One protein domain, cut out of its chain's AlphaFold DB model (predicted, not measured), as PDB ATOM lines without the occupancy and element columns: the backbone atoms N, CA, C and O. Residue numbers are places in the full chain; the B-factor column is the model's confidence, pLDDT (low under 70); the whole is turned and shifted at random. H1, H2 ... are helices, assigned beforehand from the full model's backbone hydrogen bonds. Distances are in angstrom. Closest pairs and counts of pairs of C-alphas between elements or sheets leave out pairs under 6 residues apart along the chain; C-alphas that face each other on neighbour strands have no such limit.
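What this domain is: This is residues 3 to 66 of the 71 residues of the protein "Peptidase_S9 domain-containing protein" of Spartobacteria bacterium (UniProt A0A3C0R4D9). The longest helix, H2, and the shorter H1 make the two sides of a flat, loose S: the chain runs out along H1, comes back through a drawn-out link that lies in the space between the helices, and runs out again along H2. The two helices head much the same way and are kept apart, with the middle row, residues 29 to 36, having no named element; residues 3 to 11 lead into H1, and the first of them, residues 3 to 7, make a hook beyond its beginning at Tyr 12. The printed part has 64 residues with two named helices, H1 then H2, and no named strand; the class is all helix, though under half of the residues, 31 of 64, are in named elements. The whole is loose, with a radius of gyration of the C-alphas of 13.6 A, and spans 38 by 27 by 13 A.

Where its parts are: H2 is residues 47 to 64, 25.8 A from first to last C-alpha, from (25.773, -45.040, -37.464) to (20.479, -27.453, -19.394). H1 is residues 12 to 24, 18.2 A long, and its first C-alpha is at (2.555, -34.492, -36.505). Between them, C-alpha 29 is at (14.149, -22.754, -20.725) and C-alpha 36 at (15.680, -35.853, -39.001); z falls here, while it rises along both helices.

How they stand to each other: H2 and H1 are apart, with no C-alpha of the one within 8 A of the other. A long link of 22 residues, 25 to 46, joins them. In both helices every O i to N i+4 pair is within hydrogen-bond range.

The domain as a whole: The two C-alphas farthest apart, those of Lys 26 and Gly 44, are 38.3 A apart. The printed part has no cut. Its mean pLDDT is 83.9; residues 3 to 7 and 37 to 45 are under 70.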
ATOM      1  N   GLY A   3      11.300 -38.683 -36.678       69.62
ATOM      2  CA  GLY A   3      11.727 -38.852 -38.069       69.62
ATOM      3  C   GLY A   3      10.684 -38.269 -39.013       69.62
ATOM      4  O   GLY A   3       9.507 -38.559 -38.853       69.62
ATOM      5  N   ALA A   4      11.069 -37.445 -39.991       63.59
ATOM      6  CA  ALA A   4      10.104 -36.800 -40.892       63.59
ATOM      7  C   ALA A   4       9.309 -37.799 -41.757       63.59
ATOM      8  O   ALA A   4       8.196 -37.484 -42.168       63.59
ATOM      9  N   ASN A   5       9.862 -38.998 -41.969       64.44
ATOM     10  CA  ASN A   5       9.285 -40.081 -42.768       64.44
ATOM     11  C   ASN A   5       8.977 -41.328 -41.917       64.44
ATOM     12  O   ASN A   5       9.096 -42.460 -42.385       64.44
ATOM     13  N   ASP A   6       8.645 -41.151 -40.634       64.75
ATOM     14  CA  ASP A   6       8.278 -42.267 -39.762       64.75
ATOM     15  C   ASP A   6       6.903 -42.843 -40.156       64.75
ATOM     16  O   ASP A   6       5.854 -42.264 -39.871       64.75
ATOM     17  N   GLY A   7       6.917 -43.997 -40.830       69.50
ATOM     18  CA  GLY A   7       5.712 -44.724 -41.240       69.50
ATOM     19  C   GLY A   7       4.990 -45.468 -40.110       69.50
ATOM     20  O   GLY A   7       3.940 -46.055 -40.360       69.50
ATOM     21  N   ARG A   8       5.531 -45.478 -38.883       77.19
ATOM     22  CA  ARG A   8       4.912 -46.123 -37.710       77.19
ATOM     23  C   ARG A   8       4.229 -45.107 -36.807       77.19
ATOM     24  O   ARG A   8       3.095 -45.325 -36.395       77.19
ATOM     25  N   VAL A   9       4.916 -44.010 -36.491       78.94
ATOM     26  CA  VAL A   9       4.383 -42.943 -35.633       78.94
ATOM     27  C   VAL A   9       4.431 -41.626 -36.382       78.94
ATOM     28  O   VAL A   9       5.497 -41.089 -36.666       78.94
ATOM     29  N   ALA A  10       3.253 -41.074 -36.660       82.00
ATOM     30  CA  ALA A  10       3.146 -39.899 -37.500       82.00
ATOM     31  C   ALA A  10       3.867 -38.673 -36.882       82.00
ATOM     32  O   ALA A  10       3.592 -38.302 -35.731       82.00
ATOM     33  N   PRO A  11       4.714 -37.956 -37.643       81.25
ATOM     34  CA  PRO A  11       5.528 -36.853 -37.113       81.25
ATOM     35  C   PRO A  11       4.713 -35.670 -36.574       81.25
ATOM     36  O   PRO A  11       5.211 -34.860 -35.786       81.25
ATOM     37  N   TYR A  12       3.441 -35.554 -36.978       86.38
ATOM     38  CA  TYR A  12       2.555 -34.492 -36.505       86.38
ATOM     39  C   TYR A  12       2.307 -34.565 -34.992       86.38
ATOM     40  O   TYR A  12       2.004 -33.534 -34.391       86.38
ATOM     41  N   HIS A  13       2.437 -35.736 -34.354       88.94
ATOM     42  CA  HIS A  13       2.275 -35.857 -32.902       88.94
ATOM     43  C   HIS A  13       3.292 -34.986 -32.163       88.94
ATOM     44  O   HIS A  13       2.912 -34.130 -31.363       88.94
ATOM     45  N   SER A  14       4.576 -35.134 -32.498       88.12
ATOM     46  CA  SER A  14       5.644 -34.336 -31.895       88.12
ATOM     47  C   SER A  14       5.518 -32.851 -32.241       88.12
ATOM     48  O   SER A  14       5.732 -32.011 -31.372       88.12
ATOM     49  N   ARG A  15       5.107 -32.511 -33.474       88.69
ATOM     50  CA  ARG A  15       4.898 -31.108 -33.884       88.69
ATOM     51  C   ARG A  15       3.794 -30.426 -33.072       88.69
ATOM     52  O   ARG A  15       4.010 -29.334 -32.555       88.69
ATOM     53  N   LYS A  16       2.632 -31.077 -32.911       92.25
ATOM     54  CA  LYS A  16       1.513 -30.528 -32.121       92.25
ATOM     55  C   LYS A  16       1.886 -30.352 -30.650       92.25
ATOM     56  O   LYS A  16       1.532 -29.337 -30.058       92.25
ATOM     57  N   MET A  17       2.593 -31.324 -30.070       94.31
ATOM     58  CA  MET A  17       3.052 -31.252 -28.682       94.31
ATOM     59  C   MET A  17       3.998 -30.068 -28.469       94.31
ATOM     60  O   MET A  17       3.773 -29.280 -27.558       94.31
ATOM     61  N   VAL A  18       5.011 -29.911 -29.324       94.06
ATOM     62  CA  VAL A  18       5.992 -28.824 -29.198       94.06
ATOM     63  C   VAL A  18       5.335 -27.460 -29.359       94.06
ATOM     64  O   VAL A  18       5.558 -26.606 -28.515       94.06
ATOM     65  N   ALA A  19       4.451 -27.279 -30.345       92.81
ATOM     66  CA  ALA A  19       3.723 -26.017 -30.509       92.81
ATOM     67  C   ALA A  19       2.868 -25.662 -29.278       92.81
ATOM     68  O   ALA A  19       2.771 -24.502 -28.887       92.81
ATOM     69  N   ARG A  20       2.246 -26.664 -28.641       96.12
ATOM     70  CA  ARG A  20       1.465 -26.451 -27.413       96.12
ATOM     71  C   ARG A  20       2.348 -26.141 -26.208       96.12
ATOM     72  O   ARG A  20       1.970 -25.277 -25.424       96.12
ATOM     73  N   LEU A  21       3.477 -26.830 -26.064       95.56
ATOM     74  CA  LEU A  21       4.433 -26.585 -24.984       95.56
ATOM     75  C   LEU A  21       5.077 -25.209 -25.107       95.56
ATOM     76  O   LEU A  21       5.150 -24.511 -24.108       95.56
ATOM     77  N   ASP A  22       5.476 -24.815 -26.312       94.12
ATOM     78  CA  ASP A  22       6.070 -23.508 -26.586       94.12
ATOM     79  C   ASP A  22       5.100 -22.373 -26.224       94.12
ATOM     80  O   ASP A  22       5.420 -21.518 -25.405       94.12
ATOM     81  N   ASN A  23       3.850 -22.450 -26.694       96.00
ATOM     82  CA  ASN A  23       2.821 -21.460 -26.359       96.00
ATOM     83  C   ASN A  23       2.452 -21.424 -24.860       96.00
ATOM     84  O   ASN A  23       1.958 -20.416 -24.361       96.00
ATOM     85  N   ALA A  24       2.635 -22.529 -24.135       96.06
ATOM     86  CA  ALA A  24       2.370 -22.607 -22.698       96.06
ATOM     87  C   ALA A  24       3.610 -22.304 -21.836       96.06
ATOM     88  O   ALA A  24       3.488 -22.227 -20.608       96.06
ATOM     89  N   ASN A  25       4.791 -22.162 -22.443       95.50
ATOM     90  CA  ASN A  25       6.040 -22.007 -21.718       95.50
ATOM     91  C   ASN A  25       6.130 -20.607 -21.107       95.50
ATOM     92  O   ASN A  25       6.115 -19.597 -21.804       95.50
ATOM     93  N   LYS A  26       6.247 -20.554 -19.781       95.44
ATOM     94  CA  LYS A  26       6.472 -19.313 -19.020       95.44
ATOM     95  C   LYS A  26       7.901 -19.207 -18.486       95.44
ATOM     96  O   LYS A  26       8.227 -18.238 -17.808       95.44
ATOM     97  N   SER A  27       8.723 -20.228 -18.725       94.19
ATOM     98  CA  SER A  27      10.114 -20.275 -18.277       94.19
ATOM     99  C   SER A  27      11.054 -19.724 -19.349       94.19
ATOM    100  O   SER A  27      10.691 -19.639 -20.518       94.19
ATOM    101  N   ALA A  28      12.291 -19.411 -18.959       92.31
ATOM    102  CA  ALA A  28      13.359 -19.072 -19.900       92.31
ATOM    103  C   ALA A  28      13.980 -20.311 -20.583       92.31
ATOM    104  O   ALA A  28      14.845 -20.166 -21.446       92.31
ATOM    105  N   ASN A  29      13.568 -21.524 -20.198       92.81
ATOM    106  CA  ASN A  29      14.149 -22.754 -20.725       92.81
ATOM    107  C   ASN A  29      13.591 -23.059 -22.125       92.81
ATOM    108  O   ASN A  29      12.378 -22.944 -22.337       92.81
ATOM    109  N   PRO A  30      14.438 -23.481 -23.078       92.81
ATOM    110  CA  PRO A  30      14.019 -23.711 -24.454       92.81
ATOM    111  C   PRO A  30      13.216 -25.011 -24.610       92.81
ATOM    112  O   PRO A  30      13.573 -26.053 -24.058       92.81
ATOM    113  N   ILE A  31      12.176 -24.977 -25.449       93.88
ATOM    114  CA  ILE A  31      11.461 -26.170 -25.925       93.88
ATOM    115  C   ILE A  31      11.905 -26.451 -27.360       93.88
ATOM    116  O   ILE A  31      11.626 -25.676 -28.268       93.88
ATOM    117  N   LEU A  32      12.604 -27.567 -27.583       92.06
ATOM    118  CA  LEU A  32      13.207 -27.881 -28.882       92.06
ATOM    119  C   LEU A  32      12.631 -29.168 -29.481       92.06
ATOM    120  O   LEU A  32      12.542 -30.204 -28.817       92.06
ATOM    121  N   LEU A  33      12.305 -29.129 -30.778       90.88
ATOM    122  CA  LEU A  33      11.970 -30.314 -31.566       90.88
ATOM    123  C   LEU A  33      13.077 -30.624 -32.564       90.88
ATOM    124  O   LEU A  33      13.185 -29.998 -33.614       90.88
ATOM    125  N   ARG A  34      13.846 -31.672 -32.280       87.56
ATOM    126  CA  ARG A  34      14.797 -32.215 -33.246       87.56
ATOM    127  C   ARG A  34      14.113 -33.166 -34.227       87.56
ATOM    128  O   ARG A  34      13.586 -34.210 -33.818       87.56
ATOM    129  N   THR A  35      14.164 -32.814 -35.508       81.69
ATOM    130  CA  THR A  35      13.672 -33.623 -36.630       81.69
ATOM    131  C   THR A  35      14.831 -34.124 -37.479       81.69
ATOM    132  O   THR A  35      15.770 -33.373 -37.725       81.69
ATOM    133  N   SER A  36      14.753 -35.356 -37.976       74.31
ATOM    134  CA  SER A  36      15.680 -35.853 -39.001       74.31
ATOM    135  C   SER A  36      14.932 -36.040 -40.317       74.31
ATOM    136  O   SER A  36      13.857 -36.644 -40.336       74.31
ATOM    137  N   SER A  37      15.481 -35.497 -41.405       64.75
ATOM    138  CA  SER A  37      14.934 -35.633 -42.762       64.75
ATOM    139  C   SER A  37      15.205 -37.011 -43.375       64.75
ATOM    140  O   SER A  37      14.424 -37.470 -44.203       64.75
ATOM    141  N   SER A  38      16.281 -37.682 -42.953       59.50
ATOM    142  CA  SER A  38      16.741 -38.965 -43.498       59.50
ATOM    143  C   SER A  38      16.404 -40.179 -42.625       59.50
ATOM    144  O   SER A  38      16.500 -41.308 -43.100       59.50
ATOM    145  N   ALA A  39      15.998 -39.983 -41.366       58.94
ATOM    146  CA  ALA A  39      15.654 -41.076 -40.458       58.94
ATOM    147  C   ALA A  39      14.134 -41.332 -40.381       58.94
ATOM    148  O   ALA A  39      13.338 -40.401 -40.251       58.94
ATOM    149  N   GLY A  40      13.749 -42.615 -40.419       59.19
ATOM    150  CA  GLY A  40      12.408 -43.116 -40.075       59.19
ATOM    151  C   GLY A  40      12.297 -43.473 -38.583       59.19
ATOM    152  O   GLY A  40      12.819 -42.756 -37.734       59.19
ATOM    153  N   HIS A  41      11.697 -44.622 -38.248       62.12
ATOM    154  CA  HIS A  41      11.481 -45.093 -36.861       62.12
ATOM    155  C   HIS A  41      12.748 -45.617 -36.133       62.12
ATOM    156  O   HIS A  41      12.662 -46.389 -35.181       62.12
ATOM    157  N   GLY A  42      13.950 -45.279 -36.607       60.31
ATOM    158  CA  GLY A  42      15.228 -45.700 -36.007       60.31
ATOM    159  C   GLY A  42      15.857 -46.989 -36.568       60.31
ATOM    160  O   GLY A  42      17.079 -47.162 -36.473       60.31
ATOM    161  N   ILE A  43      15.074 -47.875 -37.198       53.62
ATOM    162  CA  ILE A  43      15.590 -49.070 -37.895       53.62
ATOM    163  C   ILE A  43      16.247 -48.622 -39.209       53.62
ATOM    164  O   ILE A  43      15.624 -47.922 -40.000       53.62
ATOM    165  N   GLY A  44      17.512 -48.993 -39.427       60.75
ATOM    166  CA  GLY A  44      18.275 -48.596 -40.621       60.75
ATOM    167  C   GLY A  44      18.916 -47.203 -40.561       60.75
ATOM    168  O   GLY A  44      19.581 -46.803 -41.511       60.75
ATOM    169  N   THR A  45      18.782 -46.467 -39.451       67.75
ATOM    170  CA  THR A  45      19.489 -45.188 -39.265       67.75
ATOM    171  C   THR A  45      21.001 -45.416 -39.253       67.75
ATOM    172  O   THR A  45      21.497 -46.156 -38.397       67.75
ATOM    173  N   ALA A  46      21.717 -44.752 -40.169       78.25
ATOM    174  CA  ALA A  46      23.172 -44.817 -40.290       78.25
ATOM    175  C   ALA A  46      23.873 -44.543 -38.949       78.25
ATOM    176  O   ALA A  46      23.427 -43.706 -38.161       78.25
ATOM    177  N   LEU A  47      24.995 -45.225 -38.694       83.38
ATOM    178  CA  LEU A  47      25.773 -45.040 -37.464       83.38
ATOM    179  C   LEU A  47      26.160 -43.569 -37.249       83.38
ATOM    180  O   LEU A  47      26.052 -43.064 -36.136       83.38
ATOM    181  N   SER A  48      26.533 -42.866 -38.320       83.38
ATOM    182  CA  SER A  48      26.839 -41.432 -38.294       83.38
ATOM    183  C   SER A  48      25.673 -40.592 -37.771       83.38
ATOM    184  O   SER A  48      25.869 -39.713 -36.936       83.38
ATOM    185  N   GLU A  49      24.446 -40.890 -38.199       81.62
ATOM    186  CA  GLU A  49      23.251 -40.217 -37.697       81.62
ATOM    187  C   GLU A  49      23.000 -40.559 -36.229       81.62
ATOM    188  O   GLU A  49      22.708 -39.662 -35.447       81.62
ATOM    189  N   ARG A  50      23.201 -41.812 -35.805       83.12
ATOM    190  CA  ARG A  50      23.093 -42.188 -34.382       83.12
ATOM    191  C   ARG A  50      24.095 -41.429 -33.509       83.12
ATOM    192  O   ARG A  50      23.710 -40.924 -32.459       83.12
ATOM    193  N   ILE A  51      25.344 -41.292 -33.958       88.56
ATOM    194  CA  ILE A  51      26.378 -40.525 -33.247       88.56
ATOM    195  C   ILE A  51      25.953 -39.061 -33.108       88.56
ATOM    196  O   ILE A  51      25.974 -38.535 -31.998       88.56
ATOM    197  N   LYS A  52      25.483 -38.423 -34.189       87.38
ATOM    198  CA  LYS A  52      24.942 -37.053 -34.121       87.38
ATOM    199  C   LYS A  52      23.758 -36.960 -33.159       87.38
ATOM    200  O   LYS A  52      23.662 -36.017 -32.389       87.38
ATOM    201  N   GLN A  53      22.858 -37.950 -33.176       88.00
ATOM    202  CA  GLN A  53      21.712 -37.988 -32.267       88.00
ATOM    203  C   GLN A  53      22.117 -38.020 -30.799       88.00
ATOM    204  O   GLN A  53      21.546 -37.270 -30.007       88.00
ATOM    205  N   LEU A  54      23.104 -38.840 -30.460       91.19
ATOM    206  CA  LEU A  54      23.634 -38.919 -29.106       91.19
ATOM    207  C   LEU A  54      24.387 -37.641 -28.725       91.19
ATOM    208  O   LEU A  54      24.165 -37.116 -27.638       91.19
ATOM    209  N   ALA A  55      25.215 -37.101 -29.621       92.81
ATOM    210  CA  ALA A  55      25.946 -35.857 -29.382       92.81
ATOM    211  C   ALA A  55      24.997 -34.678 -29.096       92.81
ATOM    212  O   ALA A  55      25.183 -33.964 -28.110       92.81
ATOM    213  N   ASP A  56      23.936 -34.518 -29.893       92.69
ATOM    214  CA  ASP A  56      22.915 -33.482 -29.690       92.69
ATOM    215  C   ASP A  56      22.169 -33.678 -28.357       92.69
ATOM    216  O   ASP A  56      21.868 -32.717 -27.652       92.69
ATOM    217  N   GLN A  57      21.884 -34.928 -27.977       92.94
ATOM    218  CA  GLN A  57      21.194 -35.230 -26.723       92.94
ATOM    219  C   GLN A  57      22.061 -34.914 -25.498       92.94
ATOM    220  O   GLN A  57      21.594 -34.240 -24.580       92.94
ATOM    221  N   TYR A  58      23.314 -35.375 -25.476       94.00
ATOM    222  CA  TYR A  58      24.210 -35.139 -24.343       94.00
ATOM    223  C   TYR A  58      24.623 -33.673 -24.225       94.00
ATOM    224  O   TYR A  58      24.644 -33.149 -23.116       94.00
ATOM    225  N   SER A  59      24.882 -32.988 -25.342       93.69
ATOM    226  CA  SER A  59      25.196 -31.552 -25.320       93.69
ATOM    227  C   SER A  59      24.031 -30.720 -24.781       93.69
ATOM    228  O   SER A  59      24.250 -29.851 -23.938       93.69
ATOM    229  N   PHE A  60      22.790 -31.029 -25.181       93.94
ATOM    230  CA  PHE A  60      21.603 -30.390 -24.614       93.94
ATOM    231  C   PHE A  60      21.498 -30.630 -23.104       93.94
ATOM    232  O   PHE A  60      21.296 -29.678 -22.353       93.94
ATOM    233  N   LEU A  61      21.675 -31.873 -22.644       94.12
ATOM    234  CA  LEU A  61      21.618 -32.185 -21.213       94.12
ATOM    235  C   LEU A  61      22.710 -31.462 -20.426       94.12
ATOM    236  O   LEU A  61      22.408 -30.876 -19.392       94.12
ATOM    237  N   PHE A  62      23.950 -31.446 -20.917       94.81
ATOM    238  CA  PHE A  62      25.035 -30.740 -20.239       94.81
ATOM    239  C   PHE A  62      24.770 -29.240 -20.136       94.81
ATOM    240  O   PHE A  62      24.971 -28.665 -19.069       94.81
ATOM    241  N   ALA A  63      24.248 -28.628 -21.201       92.19
ATOM    242  CA  ALA A  63      23.890 -27.216 -21.198       92.19
ATOM    243  C   ALA A  63      22.727 -26.900 -20.239       92.19
ATOM    244  O   ALA A  63      22.793 -25.917 -19.509       92.19
ATOM    245  N   GLN A  64      21.667 -27.716 -20.223       93.94
ATOM    246  CA  GLN A  64      20.479 -27.453 -19.394       93.94
ATOM    247  C   GLN A  64      20.658 -27.825 -17.916       93.94
ATOM    248  O   GLN A  64      19.949 -27.293 -17.067       93.94
ATOM    249  N   LEU A  65      21.585 -28.733 -17.601       94.44
ATOM    250  CA  LEU A  65      21.874 -29.175 -16.233       94.44
ATOM    251  C   LEU A  65      23.124 -28.503 -15.634       94.44
ATOM    252  O   LEU A  65      23.583 -28.934 -14.579       94.44
ATOM    253  N   ASP A  66      23.689 -27.490 -16.309       91.69
ATOM    254  CA  ASP A  66      24.949 -26.809 -15.948       91.69
ATOM    255  C   ASP A  66      26.091 -27.797 -15.622       91.69
ATOM    256  O   ASP A  66      26.877 -27.626 -14.686       91.69
TER     257      ASP A  66